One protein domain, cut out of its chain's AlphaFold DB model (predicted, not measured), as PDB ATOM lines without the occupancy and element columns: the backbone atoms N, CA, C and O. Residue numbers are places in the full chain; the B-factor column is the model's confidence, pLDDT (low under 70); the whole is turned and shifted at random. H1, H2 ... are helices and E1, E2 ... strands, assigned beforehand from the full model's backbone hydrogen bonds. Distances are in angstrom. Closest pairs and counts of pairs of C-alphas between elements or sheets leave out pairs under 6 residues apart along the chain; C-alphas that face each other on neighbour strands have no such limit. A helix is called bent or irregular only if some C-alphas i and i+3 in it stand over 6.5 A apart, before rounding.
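AT A GLANCE: This is residues 24 to 144 of the 149 residues of an uncharacterized protein of Xanthomonas campestris (UniProt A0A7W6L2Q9). A strongly twisted sheet of seven strands has helices on both faces: the long H1 and, side by side with it, H4 cross one face, with H3 packed on one end of H1, while the short H2 covers E1 and E4 on the other face. This makes three layers, with H1, H3 and H4 on one face and H2 on the other; H5 packs on H4 and only grazes the sheet. The printed part has 121 residues, with five named helices and seven named strands in the order H1 E1 H2 E2 H3 H4 E3 E4 E5 E6 E7 H5. The sheet's order is E2 E1 E4 E5 E6 E7 E3, all antiparallel, and the class is mixed, helices and strands. The whole is compact and rounded, with a radius of gyration of the C-alphas of 13.3 A and spans of 38 by 31 by 25 A.

IN THESE COORDINATES: Find C-alpha 24 at (29.935, -30.602, -44.914); from there H1 runs 22.6 A to residue 39. Read on through E1, residues 42 to 47, 16.9 A; H2, 58 to 64; and E2, 67 to 72, 16.9 A. Next come H3, residues 74 to 80, irregular with C-alphas 75 and 78 7.8 A apart; H4, 82 to 90, 12.3 A; and E3, 92 to 94. C-alpha 105 at (35.899, -12.165, -27.997) begins E4, residues 105 to 109, 13.1 A. E5, 114 to 118, E6, 123 to 126, and E7, 129 to 132, follow, then H5, 137 to 142, ending at C-alpha 142, (46.821, -17.699, -23.991).

HOW THE PARTS SIT: Look first at the meander E4 E5 E6 E7, each strand the antiparallel neighbour of the one before: N 107 and O 115 are 2.9 A apart, N 116 and O 125 2.9 A, N 124 and O 131 2.9 A. E1 is the antiparallel neighbour of E4, with N 44 and O 108 within hydrogen-bond range at 2.9 A; edge strand E2 is the antiparallel neighbour of E1, with N 45 and O 69 at 2.8 A, and edge strand E3 that of E7, with N 92 and O 132 at 2.8 A. H1 and H4 touch, closest at the C-alphas of Ala 30 and Arg 89, 6.2 A, at a shallow tilt of 6 degrees, opposite ways. H1 touches H3 with residues 34 to 39 alone, closest at the C-alphas of Leu 37 and Ala 78, 4.6 A. H4 and H2 lie on opposite faces, at heights over the sheet of 10.1 A and 8.9 A. H4 touches H5, closest at the C-alphas of Leu 83 and Val 140, 6.8 A. Every O i to N i+4 pair is within hydrogen-bond range in H1, H2, H4 and H5; in H3 it is 1 of 3, with 2 of 4 O i to N i+3 pairs.

THE WHOLE: The C-alphas farthest apart are those of Glu 52 and Ala 75, 38.0 A. The printed part has no cut, and no link is long. Look for pLDDT under 70 at residues 50 to 54, 75 and 99 to 103.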
ATOM      1  N   GLU A  24      29.469 -31.262 -43.685       78.12
ATOM      2  CA  GLU A  24      29.935 -30.602 -44.914       78.12
ATOM      3  C   GLU A  24      29.919 -29.075 -44.769       78.12
ATOM      4  O   GLU A  24      30.875 -28.413 -45.164       78.12
ATOM      5  N   ALA A  25      28.877 -28.522 -44.138       80.12
ATOM      6  CA  ALA A  25      28.803 -27.091 -43.838       80.12
ATOM      7  C   ALA A  25      29.915 -26.643 -42.871       80.12
ATOM      8  O   ALA A  25      30.508 -25.583 -43.050       80.12
ATOM      9  N   HIS A  26      30.240 -27.465 -41.869       89.12
ATOM     10  CA  HIS A  26      31.332 -27.206 -40.926       89.12
ATOM     11  C   HIS A  26      32.710 -27.189 -41.597       89.12
ATOM     12  O   HIS A  26      33.476 -26.243 -41.402       89.12
ATOM     13  N   ASP A  27      33.005 -28.193 -42.424       87.88
ATOM     14  CA  ASP A  27      34.264 -28.258 -43.170       87.88
ATOM     15  C   ASP A  27      34.384 -27.076 -44.146       87.88
ATOM     16  O   ASP A  27      35.449 -26.459 -44.265       87.88
ATOM     17  N   GLN A  28      33.282 -26.712 -44.806       89.81
ATOM     18  CA  GLN A  28      33.231 -25.572 -45.716       89.81
ATOM     19  C   GLN A  28      33.481 -24.240 -44.999       89.81
ATOM     20  O   GLN A  28      34.239 -23.416 -45.511       89.81
ATOM     21  N   ASP A  29      32.920 -24.046 -43.809       91.81
ATOM     22  CA  ASP A  29      33.130 -22.846 -42.998       91.81
ATOM     23  C   ASP A  29      34.585 -22.712 -42.534       91.81
ATOM     24  O   ASP A  29      35.178 -21.635 -42.633       91.81
ATOM     25  N   ALA A  30      35.221 -23.815 -42.126       91.31
ATOM     26  CA  ALA A  30      36.642 -23.810 -41.781       91.31
ATOM     27  C   ALA A  30      37.538 -23.490 -42.989       91.31
ATOM     28  O   ALA A  30      38.532 -22.762 -42.867       91.31
ATOM     29  N   VAL A  31      37.201 -24.017 -44.170       92.31
ATOM     30  CA  VAL A  31      37.893 -23.697 -45.427       92.31
ATOM     31  C   VAL A  31      37.678 -22.233 -45.816       92.31
ATOM     32  O   VAL A  31      38.644 -21.570 -46.207       92.31
ATOM     33  N   SER A  32      36.454 -21.720 -45.674       91.94
ATOM     34  CA  SER A  32      36.103 -20.328 -45.961       91.94
ATOM     35  C   SER A  32      36.901 -19.374 -45.081       91.94
ATOM     36  O   SER A  32      37.644 -18.546 -45.606       91.94
ATOM     37  N   LEU A  33      36.885 -19.585 -43.761       92.06
ATOM     38  CA  LEU A  33      37.665 -18.785 -42.819       92.06
ATOM     39  C   LEU A  33      39.165 -18.832 -43.144       92.06
ATOM     40  O   LEU A  33      39.841 -17.808 -43.159       92.06
ATOM     41  N   THR A  34      39.701 -20.013 -43.469       92.38
ATOM     42  CA  THR A  34      41.115 -20.146 -43.868       92.38
ATOM     43  C   THR A  34      41.432 -19.301 -45.106       92.38
ATOM     44  O   THR A  34      42.494 -18.679 -45.186       92.38
ATOM     45  N   LYS A  35      40.535 -19.278 -46.095       91.69
ATOM     46  CA  LYS A  35      40.699 -18.491 -47.322       91.69
ATOM     47  C   LYS A  35      40.638 -16.991 -47.031       91.69
ATOM     48  O   LYS A  35      41.501 -16.256 -47.507       91.69
ATOM     49  N   GLU A  36      39.684 -16.556 -46.220       91.44
ATOM     50  CA  GLU A  36      39.538 -15.156 -45.814       91.44
ATOM     51  C   GLU A  36      40.749 -14.672 -45.013       91.44
ATOM     52  O   GLU A  36      41.288 -13.593 -45.268       91.44
ATOM     53  N   LEU A  37      41.296 -15.522 -44.146       91.50
ATOM     54  CA  LEU A  37      42.552 -15.260 -43.451       91.50
ATOM     55  C   LEU A  37      43.761 -15.181 -44.389       91.50
ATOM     56  O   LEU A  37      44.669 -14.395 -44.146       91.50
ATOM     57  N   ARG A  38      43.822 -15.962 -45.470       90.31
ATOM     58  CA  ARG A  38      44.922 -15.846 -46.452       90.31
ATOM     59  C   ARG A  38      44.881 -14.524 -47.217       90.31
ATOM     60  O   ARG A  38      45.931 -14.008 -47.589       90.31
ATOM     61  N   ASN A  39      43.683 -13.994 -47.445       89.94
ATOM     62  CA  ASN A  39      43.470 -12.755 -48.194       89.94
ATOM     63  C   ASN A  39      43.484 -11.506 -47.306       89.94
ATOM     64  O   ASN A  39      43.669 -10.390 -47.802       89.94
ATOM     65  N   SER A  40      43.288 -11.678 -46.002       91.00
ATOM     66  CA  SER A  40      43.279 -10.581 -45.046       91.00
ATOM     67  C   SER A  40      44.669 -10.001 -44.851       91.00
ATOM     68  O   SER A  40      45.646 -10.733 -44.813       91.00
ATOM     69  N   ARG A  41      44.765  -8.677 -44.699       91.06
ATOM     70  CA  ARG A  41      46.045  -7.980 -44.453       91.06
ATOM     71  C   ARG A  41      46.304  -7.731 -42.972       91.06
ATOM     72  O   ARG A  41      47.452  -7.548 -42.557       91.06
ATOM     73  N   HIS A  42      45.231  -7.664 -42.197       92.94
ATOM     74  CA  HIS A  42      45.236  -7.395 -40.770       92.94
ATOM     75  C   HIS A  42      43.989  -7.998 -40.119       92.94
ATOM     76  O   HIS A  42      43.030  -8.353 -40.811       92.94
ATOM     77  N   PHE A  43      44.002  -8.058 -38.793       93.50
ATOM     78  CA  PHE A  43      42.837  -8.399 -37.987       93.50
ATOM     79  C   PHE A  43      42.771  -7.546 -36.721       93.50
ATOM     80  O   PHE A  43      43.780  -6.989 -36.269       93.50
ATOM     81  N   TRP A  44      41.577  -7.502 -36.143       95.31
ATOM     82  CA  TRP A  44      41.324  -6.993 -34.806       95.31
ATOM     83  C   TRP A  44      40.824  -8.108 -33.893       95.31
ATOM     84  O   TRP A  44      39.993  -8.919 -34.295       95.31
ATOM     85  N   LEU A  45      41.304  -8.120 -32.651       93.81
ATOM     86  CA  LEU A  45      40.702  -8.867 -31.551       93.81
ATOM     87  C   LEU A  45      40.144  -7.875 -30.538       93.81
ATOM     88  O   LEU A  45      40.870  -7.005 -30.052       93.81
ATOM     89  N   TYR A  46      38.874  -8.028 -30.201       92.69
ATOM     90  CA  TYR A  46      38.197  -7.232 -29.186       92.69
ATOM     91  C   TYR A  46      37.802  -8.142 -28.032       92.69
ATOM     92  O   TYR A  46      37.177  -9.171 -28.272       92.69
ATOM     93  N   PHE A  47      38.137  -7.757 -26.801       89.69
ATOM     94  CA  PHE A  47      37.775  -8.496 -25.594       89.69
ATOM     95  C   PHE A  47      36.849  -7.668 -24.712       89.69
ATOM     96  O   PHE A  47      37.160  -6.516 -24.385       89.69
ATOM     97  N   VAL A  48      35.745  -8.268 -24.280       86.19
ATOM     98  CA  VAL A  48      34.793  -7.662 -23.342       86.19
ATOM     99  C   VAL A  48      34.990  -8.315 -21.976       86.19
ATOM    100  O   VAL A  48      34.921  -9.532 -21.848       86.19
ATOM    101  N   THR A  49      35.286  -7.511 -20.951       73.12
ATOM    102  CA  THR A  49      35.597  -8.003 -19.593       73.12
ATOM    103  C   THR A  49      34.478  -7.751 -18.579       73.12
ATOM    104  O   THR A  49      34.623  -8.124 -17.417       73.12
ATOM    105  N   ARG A  50      33.372  -7.103 -18.973       64.81
ATOM    106  CA  ARG A  50      32.201  -6.855 -18.116       64.81
ATOM    107  C   ARG A  50      30.928  -7.317 -18.809       64.81
ATOM    108  O   ARG A  50      30.669  -6.932 -19.939       64.81
ATOM    109  N   THR A  51      30.156  -8.131 -18.105       55.62
ATOM    110  CA  THR A  51      29.026  -8.892 -18.642       55.62
ATOM    111  C   THR A  51      27.763  -8.550 -17.863       55.62
ATOM    112  O   THR A  51      27.210  -9.410 -17.195       55.62
ATOM    113  N   GLU A  52      27.356  -7.285 -17.829       57.12
ATOM    114  CA  GLU A  52      26.017  -6.953 -17.306       57.12
ATOM    115  C   GLU A  52      24.965  -6.997 -18.418       57.12
ATOM    116  O   GLU A  52      23.798  -7.275 -18.155       57.12
ATOM    117  N   ASP A  53      25.402  -6.797 -19.663       57.50
ATOM    118  CA  ASP A  53      24.593  -6.914 -20.866       57.50
ATOM    119  C   ASP A  53      25.214  -7.980 -21.777       57.50
ATOM    120  O   ASP A  53      26.438  -8.092 -21.880       57.50
ATOM    121  N   TYR A  54      24.382  -8.832 -22.363       64.19
ATOM    122  CA  TYR A  54      24.802 -10.184 -22.749       64.19
ATOM    123  C   TYR A  54      24.338 -10.605 -24.156       64.19
ATOM    124  O   TYR A  54      24.385 -11.778 -24.520       64.19
ATOM    125  N   SER A  55      23.861  -9.662 -24.957       72.06
ATOM    126  CA  SER A  55      23.559  -9.892 -26.369       72.06
ATOM    127  C   SER A  55      23.956  -8.656 -27.160       72.06
ATOM    128  O   SER A  55      23.095  -7.874 -27.571       72.06
ATOM    129  N   LEU A  56      25.261  -8.431 -27.288       76.62
ATOM    130  CA  LEU A  56      25.798  -7.263 -27.959       76.62
ATOM    131  C   LEU A  56      25.889  -7.551 -29.459       76.62
ATOM    132  O   LEU A  56      26.279  -8.619 -29.924       76.62
ATOM    133  N   THR A  57      25.540  -6.566 -30.272       84.56
ATOM    134  CA  THR A  57      25.894  -6.601 -31.688       84.56
ATOM    135  C   THR A  57      27.410  -6.492 -31.846       84.56
ATOM    136  O   THR A  57      28.103  -5.981 -30.964       84.56
ATOM    137  N   ASN A  58      27.944  -6.888 -33.004       87.62
ATOM    138  CA  ASN A  58      29.375  -6.729 -33.292       87.62
ATOM    139  C   ASN A  58      29.859  -5.288 -33.037       87.62
ATOM    140  O   ASN A  58      30.938  -5.095 -32.482       87.62
ATOM    141  N   ASP A  59      29.056  -4.277 -33.376       89.31
ATOM    142  CA  ASP A  59      29.392  -2.870 -33.128       89.31
ATOM    143  C   ASP A  59      29.403  -2.529 -31.634       89.31
ATOM    144  O   ASP A  59      30.296  -1.824 -31.158       89.31
ATOM    145  N   GLN A  60      28.457  -3.072 -30.867       86.94
ATOM    146  CA  GLN A  60      28.440  -2.919 -29.415       86.94
ATOM    147  C   GLN A  60      29.642  -3.616 -28.761       86.94
ATOM    148  O   GLN A  60      30.261  -3.014 -27.887       86.94
ATOM    149  N   ILE A  61      30.048  -4.807 -29.225       87.69
ATOM    150  CA  ILE A  61      31.279  -5.478 -28.766       87.69
ATOM    151  C   ILE A  61      32.496  -4.580 -29.016       87.69
ATOM    152  O   ILE A  61      33.312  -4.373 -28.115       87.69
ATOM    153  N   LYS A  62      32.614  -3.989 -30.213       91.06
ATOM    154  CA  LYS A  62      33.713  -3.064 -30.535       91.06
ATOM    155  C   LYS A  62      33.733  -1.881 -29.569       91.06
ATOM    156  O   LYS A  62      34.786  -1.584 -29.012       91.06
ATOM    157  N   VAL A  63      32.586  -1.248 -29.312       88.94
ATOM    158  CA  VAL A  63      32.477  -0.091 -28.405       88.94
ATOM    159  C   VAL A  63      32.779  -0.464 -26.951       88.94
ATOM    160  O   VAL A  63      33.544   0.246 -26.299       88.94
ATOM    161  N   GLN A  64      32.228  -1.572 -26.454       86.25
ATOM    162  CA  GLN A  64      32.315  -1.981 -25.046       86.25
ATOM    163  C   GLN A  64      33.581  -2.781 -24.705       86.25
ATOM    164  O   GLN A  64      33.882  -3.001 -23.531       86.25
ATOM    165  N   SER A  65      34.344  -3.208 -25.712       88.75
ATOM    166  CA  SER A  65      35.597  -3.926 -25.497       88.75
ATOM    167  C   SER A  65      36.585  -3.120 -24.658       88.75
ATOM    168  O   SER A  65      36.868  -1.949 -24.923       88.75
ATOM    169  N   THR A  66      37.124  -3.778 -23.636       87.88
ATOM    170  CA  THR A  66      38.135  -3.216 -22.733       87.88
ATOM    171  C   THR A  66      39.539  -3.401 -23.296       87.88
ATOM    172  O   THR A  66      40.408  -2.562 -23.081       87.88
ATOM    173  N   ILE A  67      39.762  -4.471 -24.065       87.94
ATOM    174  CA  ILE A  67      41.028  -4.719 -24.758       87.94
ATOM    175  C   ILE A  67      40.745  -4.782 -26.255       87.94
ATOM    176  O   ILE A  67      39.837  -5.488 -26.693       87.94
ATOM    177  N   ARG A  68      41.541  -4.049 -27.036       92.31
ATOM    178  CA  ARG A  68      41.486  -4.028 -28.500       92.31
ATOM    179  C   ARG A  68      42.883  -4.236 -29.038       92.31
ATOM    180  O   ARG A  68      43.801  -3.509 -28.666       92.31
ATOM    181  N   ILE A  69      43.046  -5.224 -29.902       91.19
ATOM    182  CA  ILE A  69      44.350  -5.623 -30.416       91.19
ATOM    183  C   ILE A  69      44.285  -5.597 -31.924       91.19
ATOM    184  O   ILE A  69      43.527  -6.348 -32.524       91.19
ATOM    185  N   TYR A  70      45.113  -4.752 -32.521       92.69
ATOM    186  CA  TYR A  70      45.303  -4.695 -33.959       92.69
ATOM    187  C   TYR A  70      46.602  -5.385 -34.343       92.69
ATOM    188  O   TYR A  70      47.652  -5.098 -33.762       92.69
ATOM    189  N   ARG A  71      46.556  -6.250 -35.358       90.12
ATOM    190  CA  ARG A  71      47.763  -6.854 -35.931       90.12
ATOM    191  C   ARG A  71      47.737  -6.805 -37.443       90.12
ATOM    192  O   ARG A  71      46.792  -7.263 -38.079       90.12
ATOM    193  N   VAL A  72      48.838  -6.321 -38.007       90.31
ATOM    194  CA  VAL A  72      49.155  -6.486 -39.424       90.31
ATOM    195  C   VAL A  72      49.836  -7.834 -39.600       90.31
ATOM    196  O   VAL A  72      50.789  -8.150 -38.892       90.31
ATOM    197  N   CYS A  73      49.362  -8.624 -40.553       85.12
ATOM    198  CA  CYS A  73      49.920  -9.941 -40.855       85.12
ATOM    199  C   CYS A  73      50.181 -10.154 -42.352       85.12
ATOM    200  O   CYS A  73      50.775 -11.167 -42.721       85.12
ATOM    201  N   GLY A  74      49.820  -9.196 -43.219       77.88
ATOM    202  CA  GLY A  74      50.025  -9.307 -44.669       77.88
ATOM    203  C   GLY A  74      49.378 -10.582 -45.216       77.88
ATOM    204  O   GLY A  74      48.369 -11.017 -44.691       77.88
ATOM    205  N   ALA A  75      49.990 -11.250 -46.194       69.00
ATOM    206  CA  ALA A  75      49.485 -12.529 -46.722       69.00
ATOM    207  C   ALA A  75      49.609 -13.726 -45.741       69.00
ATOM    208  O   ALA A  75      49.446 -14.876 -46.141       69.00
ATOM    209  N   ASN A  76      49.943 -13.481 -44.467       80.75
ATOM    210  CA  ASN A  76      50.272 -14.501 -43.473       80.75
ATOM    211  C   ASN A  76      49.290 -14.545 -42.285       80.75
ATOM    212  O   ASN A  76      49.596 -15.142 -41.246       80.75
ATOM    213  N   CYS A  77      48.114 -13.914 -42.396       87.62
ATOM    214  CA  CYS A  77      47.135 -13.942 -41.306       87.62
ATOM    215  C   CYS A  77      46.610 -15.360 -41.043       87.62
ATOM    216  O   CYS A  77      46.355 -15.686 -39.891       87.62
ATOM    217  N   ALA A  78      46.563 -16.238 -42.052       86.31
ATOM    218  CA  ALA A  78      46.204 -17.647 -41.865       86.31
ATOM    219  C   ALA A  78      47.173 -18.411 -40.950       86.31
ATOM    220  O   ALA A  78      46.717 -19.145 -40.086       86.31
ATOM    221  N   ASN A  79      48.489 -18.203 -41.079       85.12
ATOM    222  CA  ASN A  79      49.451 -18.829 -40.163       85.12
ATOM    223  C   ASN A  79      49.442 -18.147 -38.798       85.12
ATOM    224  O   ASN A  79      49.642 -18.798 -37.778       85.12
ATOM    225  N   THR A  80      49.212 -16.829 -38.776       86.06
ATOM    226  CA  THR A  80      49.083 -16.104 -37.513       86.06
ATOM    227  C   THR A  80      47.911 -16.673 -36.733       86.06
ATOM    228  O   THR A  80      48.116 -17.071 -35.602       86.06
ATOM    229  N   LEU A  81      46.734 -16.811 -37.341       90.31
ATOM    230  CA  LEU A  81      45.492 -17.259 -36.710       90.31
ATOM    231  C   LEU A  81      45.209 -18.763 -36.896       90.31
ATOM    232  O   LEU A  81      44.059 -19.182 -36.779       90.31
ATOM    233  N   ASP A  82      46.226 -19.598 -37.145       90.25
ATOM    234  CA  ASP A  82      46.021 -21.040 -37.376       90.25
ATOM    235  C   ASP A  82      45.320 -21.708 -36.186       90.25
ATOM    236  O   ASP A  82      44.376 -22.469 -36.369       90.25
ATOM    237  N   LEU A  83      45.677 -21.336 -34.954       91.06
ATOM    238  CA  LEU A  83      45.030 -21.873 -33.755       91.06
ATOM    239  C   LEU A  83      43.532 -21.540 -33.675       91.06
ATOM    240  O   LEU A  83      42.762 -22.354 -33.175       91.06
ATOM    241  N   VAL A  84      43.096 -20.400 -34.222       91.56
ATOM    242  CA  VAL A  84      41.668 -20.063 -34.349       91.56
ATOM    243  C   VAL A  84      40.986 -20.968 -35.378       91.56
ATOM    244  O   VAL A  84      39.891 -21.475 -35.131       91.56
ATOM    245  N   VAL A  85      41.645 -21.241 -36.508       92.62
ATOM    246  CA  VAL A  85      41.133 -22.178 -37.521       92.62
ATOM    247  C   VAL A  85      41.033 -23.596 -36.955       92.62
ATOM    248  O   VAL A  85      40.008 -24.256 -37.130       92.62
ATOM    249  N   GLN A  86      42.057 -24.068 -36.242       92.12
ATOM    250  CA  GLN A  86      42.026 -25.377 -35.582       92.12
ATOM    251  C   GLN A  86      40.952 -25.437 -34.495       92.12
ATOM    252  O   GLN A  86      40.302 -26.467 -34.322       92.12
ATOM    253  N   HIS A  87      40.724 -24.333 -33.782       93.19
ATOM    254  CA  HIS A  87      39.664 -24.245 -32.784       93.19
ATOM    255  C   HIS A  87      38.279 -24.453 -33.403       93.19
ATOM    256  O   HIS A  87      37.509 -25.251 -32.873       93.19
ATOM    257  N   LEU A  88      38.004 -23.831 -34.556       94.00
ATOM    258  CA  LEU A  88      36.784 -24.072 -35.335       94.00
ATOM    259  C   LEU A  88      36.701 -25.526 -35.822       94.00
ATOM    260  O   LEU A  88      35.667 -26.161 -35.640       94.00
ATOM    261  N   ARG A  89      37.776 -26.082 -36.397       93.88
ATOM    262  CA  ARG A  89      37.791 -27.469 -36.916       93.88
ATOM    263  C   ARG A  89      37.496 -28.522 -35.849       93.88
ATOM    264  O   ARG A  89      36.865 -29.529 -36.142       93.88
ATOM    265  N   ASN A  90      37.946 -28.285 -34.621       93.44
ATOM    266  CA  ASN A  90      37.752 -29.207 -33.501       93.44
ATOM    267  C   ASN A  90      36.418 -28.999 -32.763       93.44
ATOM    268  O   ASN A  90      36.077 -29.793 -31.884       93.44
ATOM    269  N   ALA A  91      35.679 -27.933 -33.076       94.88
ATOM    270  CA  ALA A  91      34.389 -27.654 -32.464       94.88
ATOM    271  C   ALA A  91      33.277 -28.517 -33.077       94.88
ATOM    272  O   ALA A  91      33.350 -28.946 -34.223       94.88
ATOM    273  N   GLN A  92      32.232 -28.774 -32.297       94.81
ATOM    274  CA  GLN A  92      31.074 -29.550 -32.727       94.81
ATOM    275  C   GLN A  92      29.972 -28.614 -33.234       94.81
ATOM    276  O   GLN A  92      29.635 -27.668 -32.518       94.81
ATOM    277  N   PRO A  93      29.377 -28.856 -34.414       94.75
ATOM    278  CA  PRO A  93      28.232 -28.083 -34.885       94.75
ATOM    279  C   PRO A  93      27.052 -28.202 -33.916       94.75
ATOM    280  O   PRO A  93      26.673 -29.306 -33.522       94.75
ATOM    281  N   ILE A  94      26.457 -27.070 -33.544       92.75
ATOM    282  CA  ILE A  94      25.285 -27.008 -32.666       92.75
ATOM    283  C   ILE A  94      24.266 -26.001 -33.201       92.75
ATOM    284  O   ILE A  94      24.593 -25.098 -33.970       92.75
ATOM    285  N   ALA A  95      23.018 -26.108 -32.747       91.00
ATOM    286  CA  ALA A  95      22.112 -24.971 -32.834       91.00
ATOM    287  C   ALA A  95      22.674 -23.826 -31.977       91.00
ATOM    288  O   ALA A  95      23.142 -24.070 -30.865       91.00
ATOM    289  N   CYS A  96      22.628 -22.593 -32.484       88.44
ATOM    290  CA  CYS A  96      23.084 -21.433 -31.724       88.44
ATOM    291  C   CYS A  96      22.342 -21.351 -30.393       88.44
ATOM    292  O   CYS A  96      21.110 -21.300 -30.382       88.44
ATOM    293  N   ILE A  97      23.087 -21.332 -29.286       86.62
ATOM    294  CA  ILE A  97      22.506 -21.171 -27.958       86.62
ATOM    295  C   ILE A  97      21.943 -19.747 -27.896       86.62
ATOM    296  O   ILE A  97      22.699 -18.786 -28.072       86.62
ATOM    297  N   PRO A  98      20.620 -19.590 -27.723       74.25
ATOM    298  CA  PRO A  98      20.003 -18.280 -27.672       74.25
ATOM    299  C   PRO A  98      20.201 -17.641 -26.297       74.25
ATOM    300  O   PRO A  98      20.417 -18.318 -25.290       74.25
ATOM    301  N   GLY A  99      20.011 -16.327 -26.250       65.38
ATOM    302  CA  GLY A  99      19.951 -15.572 -25.008       65.38
ATOM    303  C   GLY A  99      21.274 -14.918 -24.618       65.38
ATOM    304  O   GLY A  99      22.173 -14.812 -25.453       65.38
ATOM    305  N   PRO A 100      21.358 -14.440 -23.365       59.50
ATOM    306  CA  PRO A 100      22.455 -13.638 -22.863       59.50
ATOM    307  C   PRO A 100      23.757 -14.456 -22.723       59.50
ATOM    308  O   PRO A 100      24.180 -14.821 -21.627       59.50
ATOM    309  N   GLY A 101      24.393 -14.807 -23.837       61.19
ATOM    310  CA  GLY A 101      25.708 -15.424 -23.837       61.19
ATOM    311  C   GLY A 101      26.749 -14.357 -23.549       61.19
ATOM    312  O   GLY A 101      26.859 -13.412 -24.311       61.19
ATOM    313  N   MET A 102      27.543 -14.508 -22.486       68.75
ATOM    314  CA  MET A 102      28.707 -13.644 -22.245       68.75
ATOM    315  C   MET A 102      29.601 -13.659 -23.485       68.75
ATOM    316  O   MET A 102      30.339 -14.626 -23.685       68.75
ATOM    317  N   GLU A 103      29.471 -12.657 -24.348       67.25
ATOM    318  CA  GLU A 103      30.345 -12.433 -25.489       67.25
ATOM    319  C   GLU A 103      31.679 -11.978 -24.938       67.25
ATOM    320  O   GLU A 103      31.757 -11.016 -24.180       67.25
ATOM    321  N   ASN A 104      32.726 -12.726 -25.265       78.81
ATOM    322  CA  ASN A 104      34.041 -12.493 -24.676       78.81
ATOM    323  C   ASN A 104      35.015 -11.970 -25.710       78.81
ATOM    324  O   ASN A 104      35.843 -11.132 -25.372       78.81
ATOM    325  N   VAL A 105      34.928 -12.470 -26.948       90.50
ATOM    326  CA  VAL A 105      35.899 -12.165 -27.997       90.50
ATOM    327  C   VAL A 105      35.201 -11.971 -29.337       90.50
ATOM    328  O   VAL A 105      34.413 -12.814 -29.758       90.50
ATOM    329  N   LEU A 106      35.543 -10.890 -30.032       93.31
ATOM    330  CA  LEU A 106      35.249 -10.693 -31.450       93.31
ATOM    331  C   LEU A 106      36.566 -10.668 -32.225       93.31
ATOM    332  O   LEU A 106      37.441  -9.854 -31.927       93.31
ATOM    333  N   LEU A 107      36.681 -11.533 -33.229       94.69
ATOM    334  CA  LEU A 107      37.708 -11.458 -34.263       94.69
ATOM    335  C   LEU A 107      37.097 -10.797 -35.498       94.69
ATOM    336  O   LEU A 107      36.119 -11.297 -36.045       94.69
ATOM    337  N   GLU A 108      37.686  -9.693 -35.938       95.31
ATOM    338  CA  GLU A 108      37.314  -8.992 -37.169       95.31
ATOM    339  C   GLU A 108      38.470  -9.058 -38.162       95.31
ATOM    340  O   GLU A 108      39.603  -8.674 -37.852       95.31
ATOM    341  N   LEU A 109      38.180  -9.541 -39.366       92.56
ATOM    342  CA  LEU A 109      39.130  -9.600 -40.468       92.56
ATOM    343  C   LEU A 109      39.031  -8.350 -41.341       92.56
ATOM    344  O   LEU A 109      37.990  -7.704 -41.416       92.56
ATOM    345  N   SER A 110      40.099  -8.030 -42.075       89.62
ATOM    346  CA  SER A 110      40.095  -6.875 -42.988       89.62
ATOM    347  C   SER A 110      39.060  -6.960 -44.123       89.62
ATOM    348  O   SER A 110      38.775  -5.943 -44.749       89.62
ATOM    349  N   SER A 111      38.511  -8.150 -44.402       87.94
ATOM    350  CA  SER A 111      37.401  -8.339 -45.347       87.94
ATOM    351  C   SER A 111      36.031  -7.960 -44.767       87.94
ATOM    352  O   SER A 111      35.062  -7.877 -45.515       87.94
ATOM    353  N   GLY A 112      35.944  -7.706 -43.458       88.50
ATOM    354  CA  GLY A 112      34.690  -7.480 -42.737       88.50
ATOM    355  C   GLY A 112      34.024  -8.764 -42.232       88.50
ATOM    356  O   GLY A 112      32.958  -8.690 -41.621       88.50
ATOM    357  N   GLU A 113      34.628  -9.936 -42.458       91.12
ATOM    358  CA  GLU A 113      34.176 -11.179 -41.829       91.12
ATOM    359  C   GLU A 113      34.457 -11.152 -40.320       91.12
ATOM    360  O   GLU A 113      35.472 -10.617 -39.857       91.12
ATOM    361  N   HIS A 114      33.536 -11.734 -39.553       93.25
ATOM    362  CA  HIS A 114      33.567 -11.725 -38.099       93.25
ATOM    363  C   HIS A 114      33.439 -13.141 -37.534       93.25
ATOM    364  O   HIS A 114      32.572 -13.908 -37.956       93.25
ATOM    365  N   VAL A 115      34.240 -13.437 -36.510       93.81
ATOM    366  CA  VAL A 115      34.062 -14.607 -35.642       93.81
ATOM    367  C   VAL A 115      33.716 -14.112 -34.248       93.81
ATOM    368  O   VAL A 115      34.488 -13.367 -33.641       93.81
ATOM    369  N   VAL A 116      32.553 -14.512 -33.743       93.00
ATOM    370  CA  VAL A 116      32.058 -14.093 -32.426       93.00
ATOM    371  C   VAL A 116      32.155 -15.259 -31.460       93.00
ATOM    372  O   VAL A 116      31.633 -16.337 -31.734       93.00
ATOM    373  N   TYR A 117      32.785 -15.039 -30.312       92.38
ATOM    374  CA  TYR A 117      32.884 -16.023 -29.244       92.38
ATOM    375  C   TYR A 117      32.031 -15.619 -28.050       92.38
ATOM    376  O   TYR A 117      32.222 -14.550 -27.464       92.38
ATOM    377  N   SER A 118      31.148 -16.519 -27.632       89.38
ATOM    378  CA  SER A 118      30.234 -16.316 -26.510       89.38
ATOM    379  C   SER A 118      30.242 -17.500 -25.537       89.38
ATOM    380  O   SER A 118      31.010 -18.453 -25.698       89.38
ATOM    381  N   HIS A 119      29.451 -17.408 -24.464       87.62
ATOM    382  CA  HIS A 119      29.344 -18.428 -23.409       87.62
ATOM    383  C   HIS A 119      30.712 -18.822 -22.832       87.62
ATOM    384  O   HIS A 119      31.190 -19.943 -23.010       87.62
ATOM    385  N   ALA A 120      31.379 -17.860 -22.185       85.19
ATOM    386  CA  ALA A 120      32.748 -18.004 -21.671       85.19
ATOM    387  C   ALA A 120      33.788 -18.403 -22.744       85.19
ATOM    388  O   ALA A 120      34.865 -18.911 -22.425       85.19
ATOM    389  N   GLY A 121      33.475 -18.182 -24.024       88.62
ATOM    390  CA  GLY A 121      34.365 -18.432 -25.150       88.62
ATOM    391  C   GLY A 121      34.296 -19.856 -25.694       88.62
ATOM    392  O   GLY A 121      35.167 -20.240 -26.471       88.62
ATOM    393  N   LEU A 122      33.313 -20.642 -25.251       91.62
ATOM    394  CA  LEU A 122      33.105 -22.025 -25.683       91.62
ATOM    395  C   LEU A 122      32.261 -22.107 -26.953       91.62
ATOM    396  O   LEU A 122      32.494 -22.987 -27.779       91.62
ATOM    397  N   GLN A 123      31.293 -21.201 -27.111       92.81
ATOM    398  CA  GLN A 123      30.539 -21.086 -28.351       92.81
ATOM    399  C   GLN A 123      31.275 -20.148 -29.296       92.81
ATOM    400  O   GLN A 123      31.691 -19.059 -28.900       92.81
ATOM    401  N   LEU A 124      31.376 -20.555 -30.553       93.56
ATOM    402  CA  LEU A 124      31.882 -19.736 -31.640       93.56
ATOM    403  C   LEU A 124      30.829 -19.655 -32.745       93.56
ATOM    404  O   LEU A 124      30.216 -20.658 -33.114       93.56
ATOM    405  N   LYS A 125      30.606 -18.442 -33.238       92.56
ATOM    406  CA  LYS A 125      29.680 -18.132 -34.318       92.56
ATOM    407  C   LYS A 125      30.471 -17.564 -35.484       92.56
ATOM    408  O   LYS A 125      31.163 -16.556 -35.336       92.56
ATOM    409  N   LEU A 126      30.326 -18.208 -36.631       92.44
ATOM    410  CA  LEU A 126      30.853 -17.755 -37.908       92.44
ATOM    411  C   LEU A 126      29.673 -17.682 -38.870       92.44
ATOM    412  O   LEU A 126      28.926 -18.649 -39.018       92.44
ATOM    413  N   ASN A 127      29.464 -16.517 -39.481       86.56
ATOM    414  CA  ASN A 127      28.269 -16.247 -40.280       86.56
ATOM    415  C   ASN A 127      26.985 -16.535 -39.463       86.56
ATOM    416  O   ASN A 127      26.749 -15.893 -38.436       86.56
ATOM    417  N   ASN A 128      26.180 -17.515 -39.882       86.75
ATOM    418  CA  ASN A 128      24.960 -17.949 -39.186       86.75
ATOM    419  C   ASN A 128      25.064 -19.362 -38.594       86.75
ATOM    420  O   ASN A 128      24.053 -19.920 -38.164       86.75
ATOM    421  N   HIS A 129      26.264 -19.935 -38.554       92.88
ATOM    422  CA  HIS A 129      26.505 -21.245 -37.970       92.88
ATOM    423  C   HIS A 129      27.170 -21.106 -36.604       92.88
ATOM    424  O   HIS A 129      27.988 -20.211 -36.372       92.88
ATOM    425  N   CYS A 130      26.793 -21.995 -35.688       93.00
ATOM    426  CA  CYS A 130      27.335 -22.037 -34.343       93.00
ATOM    427  C   CYS A 130      27.993 -23.379 -34.073       93.00
ATOM    428  O   CYS A 130      27.519 -24.438 -34.490       93.00
ATOM    429  N   TYR A 131      29.079 -23.311 -33.320       95.25
ATOM    430  CA  TYR A 131      29.848 -24.473 -32.934       95.25
ATOM    431  C   TYR A 131      30.207 -24.376 -31.460       95.25
ATOM    432  O   TYR A 131      30.412 -23.284 -30.920       95.25
ATOM    433  N   LEU A 132      30.285 -25.529 -30.811       95.12
ATOM    434  CA  LEU A 132      30.664 -25.660 -29.418       95.12
ATOM    435  C   LEU A 132      32.023 -26.334 -29.323       95.12
ATOM    436  O   LEU A 132      32.211 -27.458 -29.787       95.12
ATOM    437  N   SER A 133      32.965 -25.657 -28.686       94.62
ATOM    438  CA  SER A 133      34.263 -26.222 -28.362       94.62
ATOM    439  C   SER A 133      34.312 -26.693 -26.913       94.62
ATOM    440  O   SER A 133      33.710 -26.095 -26.022       94.62
ATOM    441  N   SER A 134      35.084 -27.748 -26.659       93.56
ATOM    442  CA  SER A 134      35.423 -28.195 -25.302       93.56
ATOM    443  C   SER A 134      36.460 -27.295 -24.618       93.56
ATOM    444  O   SER A 134      36.686 -27.411 -23.413       93.56
ATOM    445  N   ILE A 135      37.097 -26.389 -25.372       93.06
ATOM    446  CA  ILE A 135      38.124 -25.460 -24.897       93.06
ATOM    447  C   ILE A 135      37.679 -24.031 -25.223       93.06
ATOM    448  O   ILE A 135      37.250 -23.744 -26.336       93.06
ATOM    449  N   SER A 136      37.789 -23.120 -24.251       91.31
ATOM    450  CA  SER A 136      37.465 -21.701 -24.450       91.31
ATOM    451  C   SER A 136      38.501 -21.015 -25.340       91.31
ATOM    452  O   SER A 136      39.698 -21.275 -25.196       91.31
ATOM    453  N   ILE A 137      38.058 -20.076 -26.182       91.38
ATOM    454  CA  ILE A 137      38.948 -19.214 -26.972       91.38
ATOM    455  C   ILE A 137      40.001 -18.516 -26.108       91.38
ATOM    456  O   ILE A 137      41.131 -18.375 -26.549       91.38
ATOM    457  N   ASN A 138      39.695 -18.163 -24.856       88.62
ATOM    458  CA  ASN A 138      40.672 -17.527 -23.967       88.62
ATOM    459  C   ASN A 138      41.901 -18.429 -23.759       88.62
ATOM    460  O   ASN A 138      43.026 -17.975 -23.912       88.62
ATOM    461  N   LYS A 139      41.688 -19.737 -23.549       89.19
ATOM    462  CA  LYS A 139      42.785 -20.712 -23.424       89.19
ATOM    463  C   LYS A 139      43.570 -20.879 -24.722       89.19
ATOM    464  O   LYS A 139      44.770 -21.114 -24.675       89.19
ATOM    465  N   VAL A 140      42.893 -20.798 -25.870       89.75
ATOM    466  CA  VAL A 140      43.553 -20.845 -27.182       89.75
ATOM    467  C   VAL A 140      44.432 -19.607 -27.359       89.75
ATOM    468  O   VAL A 140      45.584 -19.733 -27.752       89.75
ATOM    469  N   LEU A 141      43.921 -18.423 -27.016       87.12
ATOM    470  CA  LEU A 141      44.630 -17.150 -27.135       87.12
ATOM    471  C   LEU A 141      45.809 -17.036 -26.159       87.12
ATOM    472  O   LEU A 141      46.838 -16.483 -26.546       87.12
ATOM    473  N   ASP A 142      45.717 -17.620 -24.962       84.50
ATOM    474  CA  ASP A 142      46.821 -17.699 -23.991       84.50
ATOM    475  C   ASP A 142      48.034 -18.479 -24.527       84.50
ATOM    476  O   ASP A 142      49.168 -18.250 -24.109       84.50
ATOM    477  N   GLN A 143      47.824 -19.390 -25.482       83.25
ATOM    478  CA  GLN A 143      48.901 -20.137 -26.145       83.25
ATOM    479  C   GLN A 143      49.574 -19.329 -27.262       83.25
ATOM    480  O   GLN A 143      50.471 -19.829 -27.945       83.25
ATOM    481  N   THR A 144      49.136 -18.090 -27.482       79.25
ATOM    482  CA  THR A 144      49.552 -17.276 -28.619       79.25
ATOM    483  C   THR A 144      50.234 -15.997 -28.174       79.25
ATOM    484  O   THR A 144      49.926 -15.404 -27.144       79.25
TER     485      THR A 144